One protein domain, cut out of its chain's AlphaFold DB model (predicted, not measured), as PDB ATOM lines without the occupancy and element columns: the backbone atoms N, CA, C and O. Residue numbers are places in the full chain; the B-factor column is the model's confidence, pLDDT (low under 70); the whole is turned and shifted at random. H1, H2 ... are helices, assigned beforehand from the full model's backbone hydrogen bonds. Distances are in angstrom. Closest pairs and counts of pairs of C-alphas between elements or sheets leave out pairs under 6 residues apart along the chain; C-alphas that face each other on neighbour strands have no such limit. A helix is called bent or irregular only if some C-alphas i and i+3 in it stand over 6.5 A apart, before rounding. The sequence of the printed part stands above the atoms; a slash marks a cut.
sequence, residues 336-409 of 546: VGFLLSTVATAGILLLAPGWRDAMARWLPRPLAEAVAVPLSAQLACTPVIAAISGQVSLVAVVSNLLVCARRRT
ATOM      1  N   VAL A 336     -27.728 -41.663  11.681       78.44
ATOM      2  CA  VAL A 336     -27.996 -40.724  10.575       78.44
ATOM      3  C   VAL A 336     -27.752 -39.277  11.004       78.44
ATOM      4  O   VAL A 336     -27.207 -38.476  10.246       78.44
ATOM      5  N   GLY A 337     -28.093 -38.941  12.252       73.38
ATOM      6  CA  GLY A 337     -27.833 -37.618  12.805       73.38
ATOM      7  C   GLY A 337     -26.345 -37.262  12.758       73.38
ATOM      8  O   GLY A 337     -25.987 -36.200  12.243       73.38
ATOM      9  N   PHE A 338     -25.470 -38.122  13.291       80.62
ATOM     10  CA  PHE A 338     -24.023 -37.876  13.288       80.62
ATOM     11  C   PHE A 338     -23.470 -37.704  11.879       80.62
ATOM     12  O   PHE A 338     -22.691 -36.774  11.652       80.62
ATOM     13  N   LEU A 339     -23.955 -38.515  10.935       84.69
ATOM     14  CA  LEU A 339     -23.617 -38.382   9.527       84.69
ATOM     15  C   LEU A 339     -23.964 -36.994   8.982       84.69
ATOM     16  O   LEU A 339     -23.074 -36.262   8.547       84.69
ATOM     17  N   LEU A 340     -25.235 -36.602   9.081       81.62
ATOM     18  CA  LEU A 340     -25.717 -35.321   8.563       81.62
ATOM     19  C   LEU A 340     -25.019 -34.129   9.222       81.62
ATOM     20  O   LEU A 340     -24.634 -33.191   8.536       81.62
ATOM     21  N   SER A 341     -24.795 -34.164  10.537       81.44
ATOM     22  CA  SER A 341     -24.132 -33.060  11.241       81.44
ATOM     23  C   SER A 341     -22.660 -32.921  10.865       81.44
ATOM     24  O   SER A 341     -22.182 -31.800  10.712       81.44
ATOM     25  N   THR A 342     -21.934 -34.029  10.721       85.75
ATOM     26  CA  THR A 342     -20.510 -33.990  10.360       85.75
ATOM     27  C   THR A 342     -20.339 -33.528   8.916       85.75
ATOM     28  O   THR A 342     -19.490 -32.679   8.641       85.75
ATOM     29  N   VAL A 343     -21.195 -34.010   8.009       87.62
ATOM     30  CA  VAL A 343     -21.225 -33.590   6.600       87.62
ATOM     31  C   VAL A 343     -21.637 -32.123   6.461       87.62
ATOM     32  O   VAL A 343     -20.993 -31.390   5.712       87.62
ATOM     33  N   ALA A 344     -22.632 -31.653   7.220       82.44
ATOM     34  CA  ALA A 344     -23.026 -30.245   7.243       82.44
ATOM     35  C   ALA A 344     -21.857 -29.341   7.656       82.44
ATOM     36  O   ALA A 344     -21.533 -28.387   6.950       82.44
ATOM     37  N   THR A 345     -21.182 -29.658   8.766       83.75
ATOM     38  CA  THR A 345     -20.048 -28.864   9.259       83.75
ATOM     39  C   THR A 345     -18.861 -28.918   8.301       83.75
ATOM     40  O   THR A 345     -18.236 -27.888   8.051       83.75
ATOM     41  N   ALA A 346     -18.572 -30.080   7.707       85.94
ATOM     42  CA  ALA A 346     -17.560 -30.197   6.660       85.94
ATOM     43  C   ALA A 346     -17.908 -29.309   5.453       85.94
ATOM     44  O   ALA A 346     -17.068 -28.535   5.000       85.94
ATOM     45  N   GLY A 347     -19.159 -29.341   4.986       85.88
ATOM     46  CA  GLY A 347     -19.656 -28.481   3.914       85.88
ATOM     47  C   GLY A 347     -19.490 -26.995   4.225       85.88
ATOM     48  O   GLY A 347     -18.955 -26.252   3.404       85.88
ATOM     49  N   ILE A 348     -19.860 -26.561   5.434       83.75
ATOM     50  CA  ILE A 348     -19.689 -25.170   5.878       83.75
ATOM     51  C   ILE A 348     -18.205 -24.775   5.884       83.75
ATOM     52  O   ILE A 348     -17.855 -23.718   5.369       83.75
ATOM     53  N   LEU A 349     -17.312 -25.606   6.423       84.00
ATOM     54  CA  LEU A 349     -15.882 -25.280   6.509       84.00
ATOM     55  C   LEU A 349     -15.188 -25.247   5.136       84.00
ATOM     56  O   LEU A 349     -14.255 -24.460   4.936       84.00
ATOM     57  N   LEU A 350     -15.620 -26.098   4.202       85.31
ATOM     58  CA  LEU A 350     -14.979 -26.272   2.898       85.31
ATOM     59  C   LEU A 350     -15.553 -25.344   1.817       85.31
ATOM     60  O   LEU A 350     -14.779 -24.730   1.080       85.31
ATOM     61  N   LEU A 351     -16.883 -25.217   1.734       85.38
ATOM     62  CA  LEU A 351     -17.586 -24.510   0.654       85.38
ATOM     63  C   LEU A 351     -17.915 -23.053   1.017       85.38
ATOM     64  O   LEU A 351     -17.726 -22.158   0.188       85.38
ATOM     65  N   ALA A 352     -18.341 -22.790   2.260       83.62
ATOM     66  CA  ALA A 352     -18.883 -21.478   2.633       83.62
ATOM     67  C   ALA A 352     -17.900 -20.310   2.456       83.62
ATOM     68  O   ALA A 352     -18.342 -19.266   1.976       83.62
ATOM     69  N   PRO A 353     -16.588 -20.429   2.763       81.94
ATOM     70  CA  PRO A 353     -15.647 -19.329   2.550       81.94
ATOM     71  C   PRO A 353     -15.553 -18.912   1.077       81.94
ATOM     72  O   PRO A 353     -15.567 -17.724   0.774       81.94
ATOM     73  N   GLY A 354     -15.519 -19.882   0.156       83.38
ATOM     74  CA  GLY A 354     -15.413 -19.606  -1.278       83.38
ATOM     75  C   GLY A 354     -16.655 -18.913  -1.831       83.38
ATOM     76  O   GLY A 354     -16.543 -17.953  -2.593       83.38
ATOM     77  N   TRP A 355     -17.841 -19.358  -1.416       84.06
ATOM     78  CA  TRP A 355     -19.099 -18.743  -1.844       84.06
ATOM     79  C   TRP A 355     -19.334 -17.389  -1.201       84.06
ATOM     80  O   TRP A 355     -19.737 -16.457  -1.888       84.06
ATOM     81  N   ARG A 356     -19.009 -17.243   0.084       82.06
ATOM     82  CA  ARG A 356     -19.032 -15.953   0.767       82.06
ATOM     83  C   ARG A 356     -18.165 -14.935   0.038       82.06
ATOM     84  O   ARG A 356     -18.648 -13.846  -0.232       82.06
ATOM     85  N   ASP A 357     -16.920 -15.276  -0.294       83.62
ATOM     86  CA  ASP A 357     -15.998 -14.342  -0.948       83.62
ATOM     87  C   ASP A 357     -16.428 -14.044  -2.400       83.62
ATOM     88  O   ASP A 357     -16.245 -12.932  -2.896       83.62
ATOM     89  N   ALA A 358     -17.060 -15.005  -3.084       85.81
ATOM     90  CA  ALA A 358     -17.656 -14.776  -4.397       85.81
ATOM     91  C   ALA A 358     -18.872 -13.837  -4.333       85.81
ATOM     92  O   ALA A 358     -18.953 -12.897  -5.120       85.81
ATOM     93  N   MET A 359     -19.780 -14.055  -3.379       85.12
ATOM     94  CA  MET A 359     -20.997 -13.257  -3.194       85.12
ATOM     95  C   MET A 359     -20.711 -11.885  -2.577       85.12
ATOM     96  O   MET A 359     -21.412 -10.925  -2.883       85.12
ATOM     97  N   ALA A 360     -19.654 -11.755  -1.771       84.56
ATOM     98  CA  ALA A 360     -19.221 -10.488  -1.182       84.56
ATOM     99  C   ALA A 360     -18.772  -9.451  -2.227       84.56
ATOM    100  O   ALA A 360     -18.663  -8.274  -1.902       84.56
ATOM    101  N   ARG A 361     -18.545  -9.867  -3.484       87.00
ATOM    102  CA  ARG A 361     -18.312  -8.950  -4.610       87.00
ATOM    103  C   ARG A 361     -19.566  -8.166  -5.021       87.00
ATOM    104  O   ARG A 361     -19.430  -7.096  -5.594       87.00
ATOM    105  N   TRP A 362     -20.761  -8.688  -4.730       86.56
ATOM    106  CA  TRP A 362     -22.048  -8.128  -5.175       86.56
ATOM    107  C   TRP A 362     -23.005  -7.824  -4.011       86.56
ATOM    108  O   TRP A 362     -24.038  -7.190  -4.203       86.56
ATOM    109  N   LEU A 363     -22.692  -8.292  -2.800       85.06
ATOM    110  CA  LEU A 363     -23.571  -8.236  -1.638       85.06
ATOM    111  C   LEU A 363     -22.779  -7.838  -0.382       85.06
ATOM    112  O   LEU A 363     -21.647  -8.298  -0.215       85.06
ATOM    113  N   PRO A 364     -23.349  -7.050   0.553       85.69
ATOM    114  CA  PRO A 364     -22.691  -6.771   1.824       85.69
ATOM    115  C   PRO A 364     -22.326  -8.070   2.549       85.69
ATOM    116  O   PRO A 364     -23.130  -8.998   2.655       85.69
ATOM    117  N   ARG A 365     -21.107  -8.110   3.093       78.38
ATOM    118  CA  ARG A 365     -20.499  -9.269   3.765       78.38
ATOM    119  C   ARG A 365     -21.414 -10.034   4.742       78.38
ATOM    120  O   ARG A 365     -21.449 -11.259   4.629       78.38
ATOM    121  N   PRO A 366     -22.192  -9.393   5.643       78.19
ATOM    122  CA  PRO A 366     -23.097 -10.130   6.532       78.19
ATOM    123  C   PRO A 366     -24.222 -10.849   5.776       78.19
ATOM    124  O   PRO A 366     -24.670 -11.917   6.188       78.19
ATOM    125  N   LEU A 367     -24.672 -10.293   4.649       78.31
ATOM    126  CA  LEU A 367     -25.718 -10.895   3.830       78.31
ATOM    127  C   LEU A 367     -25.166 -12.051   2.990       78.31
ATOM    128  O   LEU A 367     -25.833 -13.072   2.846       78.31
ATOM    129  N   ALA A 368     -23.930 -11.918   2.497       81.94
ATOM    130  CA  ALA A 368     -23.216 -13.007   1.837       81.94
ATOM    131  C   ALA A 368     -23.000 -14.194   2.791       81.94
ATOM    132  O   ALA A 368     -23.246 -15.334   2.410       81.94
ATOM    133  N   GLU A 369     -22.617 -13.945   4.049       78.75
ATOM    134  CA  GLU A 369     -22.479 -14.989   5.078       78.75
ATOM    135  C   GLU A 369     -23.811 -15.675   5.403       78.75
ATOM    136  O   GLU A 369     -23.874 -16.907   5.442       78.75
ATOM    137  N   ALA A 370     -24.884 -14.896   5.566       75.44
ATOM    138  CA  ALA A 370     -26.215 -15.414   5.878       75.44
ATOM    139  C   ALA A 370     -26.781 -16.352   4.797       75.44
ATOM    140  O   ALA A 370     -27.619 -17.194   5.109       75.44
ATOM    141  N   VAL A 371     -26.336 -16.220   3.542       80.75
ATOM    142  CA  VAL A 371     -26.764 -17.085   2.430       80.75
ATOM    143  C   VAL A 371     -25.763 -18.211   2.177       80.75
ATOM    144  O   VAL A 371     -26.165 -19.362   2.006       80.75
ATOM    145  N   ALA A 372     -24.463 -17.913   2.193       83.25
ATOM    146  CA  ALA A 372     -23.425 -18.889   1.878       83.25
ATOM    147  C   ALA A 372     -23.380 -20.043   2.889       83.25
ATOM    148  O   ALA A 372     -23.199 -21.191   2.482       83.25
ATOM    149  N   VAL A 373     -23.564 -19.769   4.187       79.69
ATOM    150  CA  VAL A 373     -23.476 -20.803   5.233       79.69
ATOM    151  C   VAL A 373     -24.606 -21.843   5.112       79.69
ATOM    152  O   VAL A 373     -24.281 -23.026   4.966       79.69
ATOM    153  N   PRO A 374     -25.905 -21.468   5.091       76.75
ATOM    154  CA  PRO A 374     -26.986 -22.441   4.929       76.75
ATOM    155  C   PRO A 374     -26.934 -23.173   3.589       76.75
ATOM    156  O   PRO A 374     -27.150 -24.382   3.549       76.75
ATOM    157  N   LEU A 375     -26.601 -22.470   2.497       81.81
ATOM    158  CA  LEU A 375     -26.517 -23.089   1.176       81.81
ATOM    159  C   LEU A 375     -25.419 -24.159   1.141       81.81
ATOM    160  O   LEU A 375     -25.634 -25.231   0.585       81.81
ATOM    161  N   SER A 376     -24.267 -23.897   1.768       86.31
ATOM    162  CA  SER A 376     -23.151 -24.854   1.828       86.31
ATOM    163  C   SER A 376     -23.527 -26.114   2.601       86.31
ATOM    164  O   SER A 376     -23.247 -27.226   2.153       86.31
ATOM    165  N   ALA A 377     -24.189 -25.945   3.749       81.12
ATOM    166  CA  ALA A 377     -24.677 -27.061   4.553       81.12
ATOM    167  C   ALA A 377     -25.711 -27.893   3.782       81.12
ATOM    168  O   ALA A 377     -25.626 -29.121   3.761       81.12
ATOM    169  N   GLN A 378     -26.652 -27.225   3.108       82.88
ATOM    170  CA  GLN A 378     -27.696 -27.873   2.323       82.88
ATOM    171  C   GLN A 378     -27.102 -28.681   1.168       82.88
ATOM    172  O   GLN A 378     -27.443 -29.851   1.008       82.88
ATOM    173  N   LEU A 379     -26.186 -28.095   0.390       88.94
ATOM    174  CA  LEU A 379     -25.550 -28.779  -0.739       88.94
ATOM    175  C   LEU A 379     -24.742 -30.001  -0.288       88.94
ATOM    176  O   LEU A 379     -24.817 -31.041  -0.934       88.94
ATOM    177  N   ALA A 380     -24.062 -29.918   0.858       87.25
ATOM    178  CA  ALA A 380     -23.358 -31.063   1.433       87.25
ATOM    179  C   ALA A 380     -24.312 -32.170   1.928       87.25
ATOM    180  O   ALA A 380     -24.035 -33.351   1.735       87.25
ATOM    181  N   CYS A 381     -25.446 -31.814   2.538       83.00
ATOM    182  CA  CYS A 381     -26.390 -32.793   3.093       83.00
ATOM    183  C   CYS A 381     -27.327 -33.412   2.050       83.00
ATOM    184  O   CYS A 381     -27.804 -34.525   2.249       83.00
ATOM    185  N   THR A 382     -27.597 -32.716   0.944       83.19
ATOM    186  CA  THR A 382     -28.537 -33.156  -0.100       83.19
ATOM    187  C   THR A 382     -28.277 -34.578  -0.617       83.19
ATOM    188  O   THR A 382     -29.222 -35.365  -0.596       83.19
ATOM    189  N   PRO A 383     -27.050 -34.973  -1.025       85.50
ATOM    190  CA  PRO A 383     -26.807 -36.338  -1.505       85.50
ATOM    191  C   PRO A 383     -27.043 -37.395  -0.419       85.50
ATOM    192  O   PRO A 383     -27.579 -38.460  -0.702       85.50
ATOM    193  N   VAL A 384     -26.708 -37.084   0.836       83.81
ATOM    194  CA  VAL A 384     -26.917 -37.993   1.972       83.81
ATOM    195  C   VAL A 384     -28.409 -38.177   2.247       83.81
ATOM    196  O   VAL A 384     -28.878 -39.299   2.398       83.81
ATOM    197  N   ILE A 385     -29.172 -37.083   2.272       77.19
ATOM    198  CA  ILE A 385     -30.624 -37.126   2.486       77.19
ATOM    199  C   ILE A 385     -31.307 -37.890   1.348       77.19
ATOM    200  O   ILE A 385     -32.173 -38.722   1.620       77.19
ATOM    201  N   ALA A 386     -30.890 -37.651   0.100       78.31
ATOM    202  CA  ALA A 386     -31.399 -38.353  -1.075       78.31
ATOM    203  C   ALA A 386     -31.131 -39.865  -0.998       78.31
ATOM    204  O   ALA A 386     -32.046 -40.653  -1.226       78.31
ATOM    205  N   ALA A 387     -29.917 -40.266  -0.603       78.69
ATOM    206  CA  ALA A 387     -29.545 -41.673  -0.439       78.69
ATOM    207  C   ALA A 387     -30.336 -42.382   0.675       78.69
ATOM    208  O   ALA A 387     -30.642 -43.563   0.548       78.69
ATOM    209  N   ILE A 388     -30.679 -41.676   1.759       73.75
ATOM    210  CA  ILE A 388     -31.392 -42.257   2.909       73.75
ATOM    211  C   ILE A 388     -32.906 -42.297   2.688       73.75
ATOM    212  O   ILE A 388     -33.551 -43.280   3.038       73.75
ATOM    213  N   SER A 389     -33.490 -41.221   2.157       66.25
ATOM    214  CA  SER A 389     -34.952 -41.077   2.090       66.25
ATOM    215  C   SER A 389     -35.555 -41.651   0.810       66.25
ATOM    216  O   SER A 389     -36.771 -41.802   0.741       66.25
ATOM    217  N   GLY A 390     -34.752 -41.898  -0.233       58.19
ATOM    218  CA  GLY A 390     -35.245 -42.326  -1.551       58.19
ATOM    219  C   GLY A 390     -36.182 -41.318  -2.237       58.19
ATOM    220  O   GLY A 390     -36.680 -41.579  -3.328       58.19
ATOM    221  N   GLN A 391     -36.428 -40.161  -1.616       46.16
ATOM    222  CA  GLN A 391     -37.300 -39.095  -2.086       46.16
ATOM    223  C   GLN A 391     -36.611 -37.747  -1.863       46.16
ATOM    224  O   GLN A 391     -36.221 -37.408  -0.745       46.16
ATOM    225  N   VAL A 392     -36.475 -36.959  -2.929       52.03
ATOM    226  CA  VAL A 392     -35.990 -35.576  -2.855       52.03
ATOM    227  C   VAL A 392     -37.208 -34.663  -2.842       52.03
ATOM    228  O   VAL A 392     -37.776 -34.347  -3.885       52.03
ATOM    229  N   SER A 393     -37.636 -34.238  -1.653       49.12
ATOM    230  CA  SER A 393     -38.720 -33.261  -1.548       49.12
ATOM    231  C   SER A 393     -38.198 -31.860  -1.879       49.12
ATOM    232  O   SER A 393     -37.713 -31.127  -1.015       49.12
ATOM    233  N   LEU A 394     -38.316 -31.472  -3.153       54.75
ATOM    234  CA  LEU A 394     -38.090 -30.102  -3.649       54.75
ATOM    235  C   LEU A 394     -38.921 -29.049  -2.883       54.75
ATOM    236  O   LEU A 394     -38.537 -27.880  -2.804       54.75
ATOM    237  N   VAL A 395     -40.021 -29.472  -2.250       54.97
ATOM    238  CA  VAL A 395     -40.932 -28.629  -1.464       54.97
ATOM    239  C   VAL A 395     -40.263 -28.063  -0.204       54.97
ATOM    240  O   VAL A 395     -40.563 -26.931   0.177       54.97
ATOM    241  N   ALA A 396     -39.314 -28.773   0.417       51.66
ATOM    242  CA  ALA A 396     -38.642 -28.307   1.638       51.66
ATOM    243  C   ALA A 396     -37.756 -27.069   1.390       51.66
ATOM    244  O   ALA A 396     -37.713 -26.148   2.209       51.66
ATOM    245  N   VAL A 397     -37.092 -27.008   0.229       55.75
ATOM    246  CA  VAL A 397     -36.244 -25.868  -0.162       55.75
ATOM    247  C   VAL A 397     -37.100 -24.625  -0.413       55.75
ATOM    248  O   VAL A 397     -36.814 -23.556   0.130       55.75
ATOM    249  N   VAL A 398     -38.193 -24.775  -1.168       54.94
ATOM    250  CA  VAL A 398     -39.127 -23.678  -1.464       54.94
ATOM    251  C   VAL A 398     -39.824 -23.188  -0.189       54.94
ATOM    252  O   VAL A 398     -39.929 -21.981   0.032       54.94
ATOM    253  N   SER A 399     -40.218 -24.102   0.702       52.94
ATOM    254  CA  SER A 399     -40.887 -23.769   1.967       52.94
ATOM    255  C   SER A 399     -39.977 -22.992   2.923       52.94
ATOM    256  O   SER A 399     -40.390 -21.964   3.463       52.94
ATOM    257  N   ASN A 400     -38.710 -23.398   3.078       54.66
ATOM    258  CA  ASN A 400     -37.747 -22.680   3.923       54.66
ATOM    259  C   ASN A 400     -37.412 -21.278   3.391       54.66
ATOM    260  O   ASN A 400     -37.322 -20.318   4.165       54.66
ATOM    261  N   LEU A 401     -37.293 -21.135   2.068       56.16
ATOM    262  CA  LEU A 401     -37.110 -19.836   1.417       56.16
ATOM    263  C   LEU A 401     -38.333 -18.928   1.607       56.16
ATOM    264  O   LEU A 401     -38.169 -17.749   1.930       56.16
ATOM    265  N   LEU A 402     -39.551 -19.468   1.491       55.22
ATOM    266  CA  LEU A 402     -40.795 -18.723   1.703       55.22
ATOM    267  C   LEU A 402     -40.972 -18.274   3.157       55.22
ATOM    268  O   LEU A 402     -41.390 -17.140   3.391       55.22
ATOM    269  N   VAL A 403     -40.610 -19.097   4.144       56.88
ATOM    270  CA  VAL A 403     -40.661 -18.713   5.567       56.88
ATOM    271  C   VAL A 403     -39.677 -17.575   5.864       56.88
ATOM    272  O   VAL A 403     -40.042 -16.592   6.522       56.88
ATOM    273  N   CYS A 404     -38.459 -17.638   5.316       44.34
ATOM    274  CA  CYS A 404     -37.494 -16.540   5.416       44.34
ATOM    275  C   CYS A 404     -37.978 -15.265   4.700       44.34
ATOM    276  O   CYS A 404     -37.854 -14.161   5.239       44.34
ATOM    277  N   ALA A 405     -38.578 -15.399   3.516       45.88
ATOM    278  CA  ALA A 405     -39.113 -14.273   2.752       45.88
ATOM    279  C   ALA A 405     -40.324 -13.618   3.444       45.88
ATOM    280  O   ALA A 405     -40.433 -12.390   3.486       45.88
ATOM    281  N   ARG A 406     -41.204 -14.412   4.066       41.47
ATOM    282  CA  ARG A 406     -42.416 -13.929   4.747       41.47
ATOM    283  C   ARG A 406     -42.109 -13.219   6.070       41.47
ATOM    284  O   ARG A 406     -42.797 -12.261   6.427       41.47
ATOM    285  N   ARG A 407     -41.019 -13.583   6.761       38.78
ATOM    286  CA  ARG A 407     -40.514 -12.800   7.909       38.78
ATOM    287  C   ARG A 407     -40.017 -11.409   7.498       38.78
ATOM    288  O   ARG A 407     -40.221 -10.455   8.250       38.78
ATOM    289  N   ARG A 408     -39.442 -11.245   6.298       39.41
ATOM    290  CA  ARG A 408     -39.028  -9.921   5.784       39.41
ATOM    291  C   ARG A 408     -40.213  -9.000   5.501       39.41
ATOM    292  O   ARG A 408     -40.126  -7.810   5.797       39.41
ATOM    293  N   THR A 409     -41.318  -9.519   4.967       45.44
ATOM    294  CA  THR A 409     -42.496  -8.694   4.654       45.44
ATOM    295  C   THR A 409     -43.271  -8.289   5.905       45.44
ATOM    296  O   THR A 409     -43.726  -7.147   5.982       45.44
TER     297      THR A 409
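Overview. This is residues 336 to 409 of the 546 residues of the protein "ComEC/Rec2 family competence protein" of Propionibacteriales bacterium (UniProt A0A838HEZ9). Two long helices, H1 and H2, pack together as a hairpin, and after H2 the printed part folds back into a third helix, H3, held off across a gap. It has 74 residues with three named helices, in the order H1, H2, H3, and no named strand: all helix. The whole is flat, 37 by 30 by 16 A, and only just loose, close to compact, with a radius of gyration of the C-alphas of 13.6 A.

Arrangement. H1, residues 336 to 359, and H2, residues 365 to 389, form a helical hairpin. They touch, the closest C-alphas being those of Ala 344 and Ala 377, 4.5 A apart. They run opposite ways at a tilt of 37 degrees, only just steep. H3, residues 394 to 409, is apart from both, and residues 398 to 409 stand free. O i to N i+4 pairs within hydrogen-bond range are 18 of 20 in H1, 18 of 21 in H2 and 11 of 12 in H3.

Along the chain. H1 begins at C-alpha 336 (-27.996, -40.724, 10.575) and is 31.5 A long; H2 is 35.0 A. Both are only just irregular: C-alphas 350 and 353, and C-alphas 380 and 383, are 7.0 A apart. H3, 23.4 A, ends at C-alpha 409 (-42.496, -8.694, 4.654).

Size, cuts and confidence. The printed part has no cut, and both links are tight. Residues 389 to 409 are under pLDDT 70.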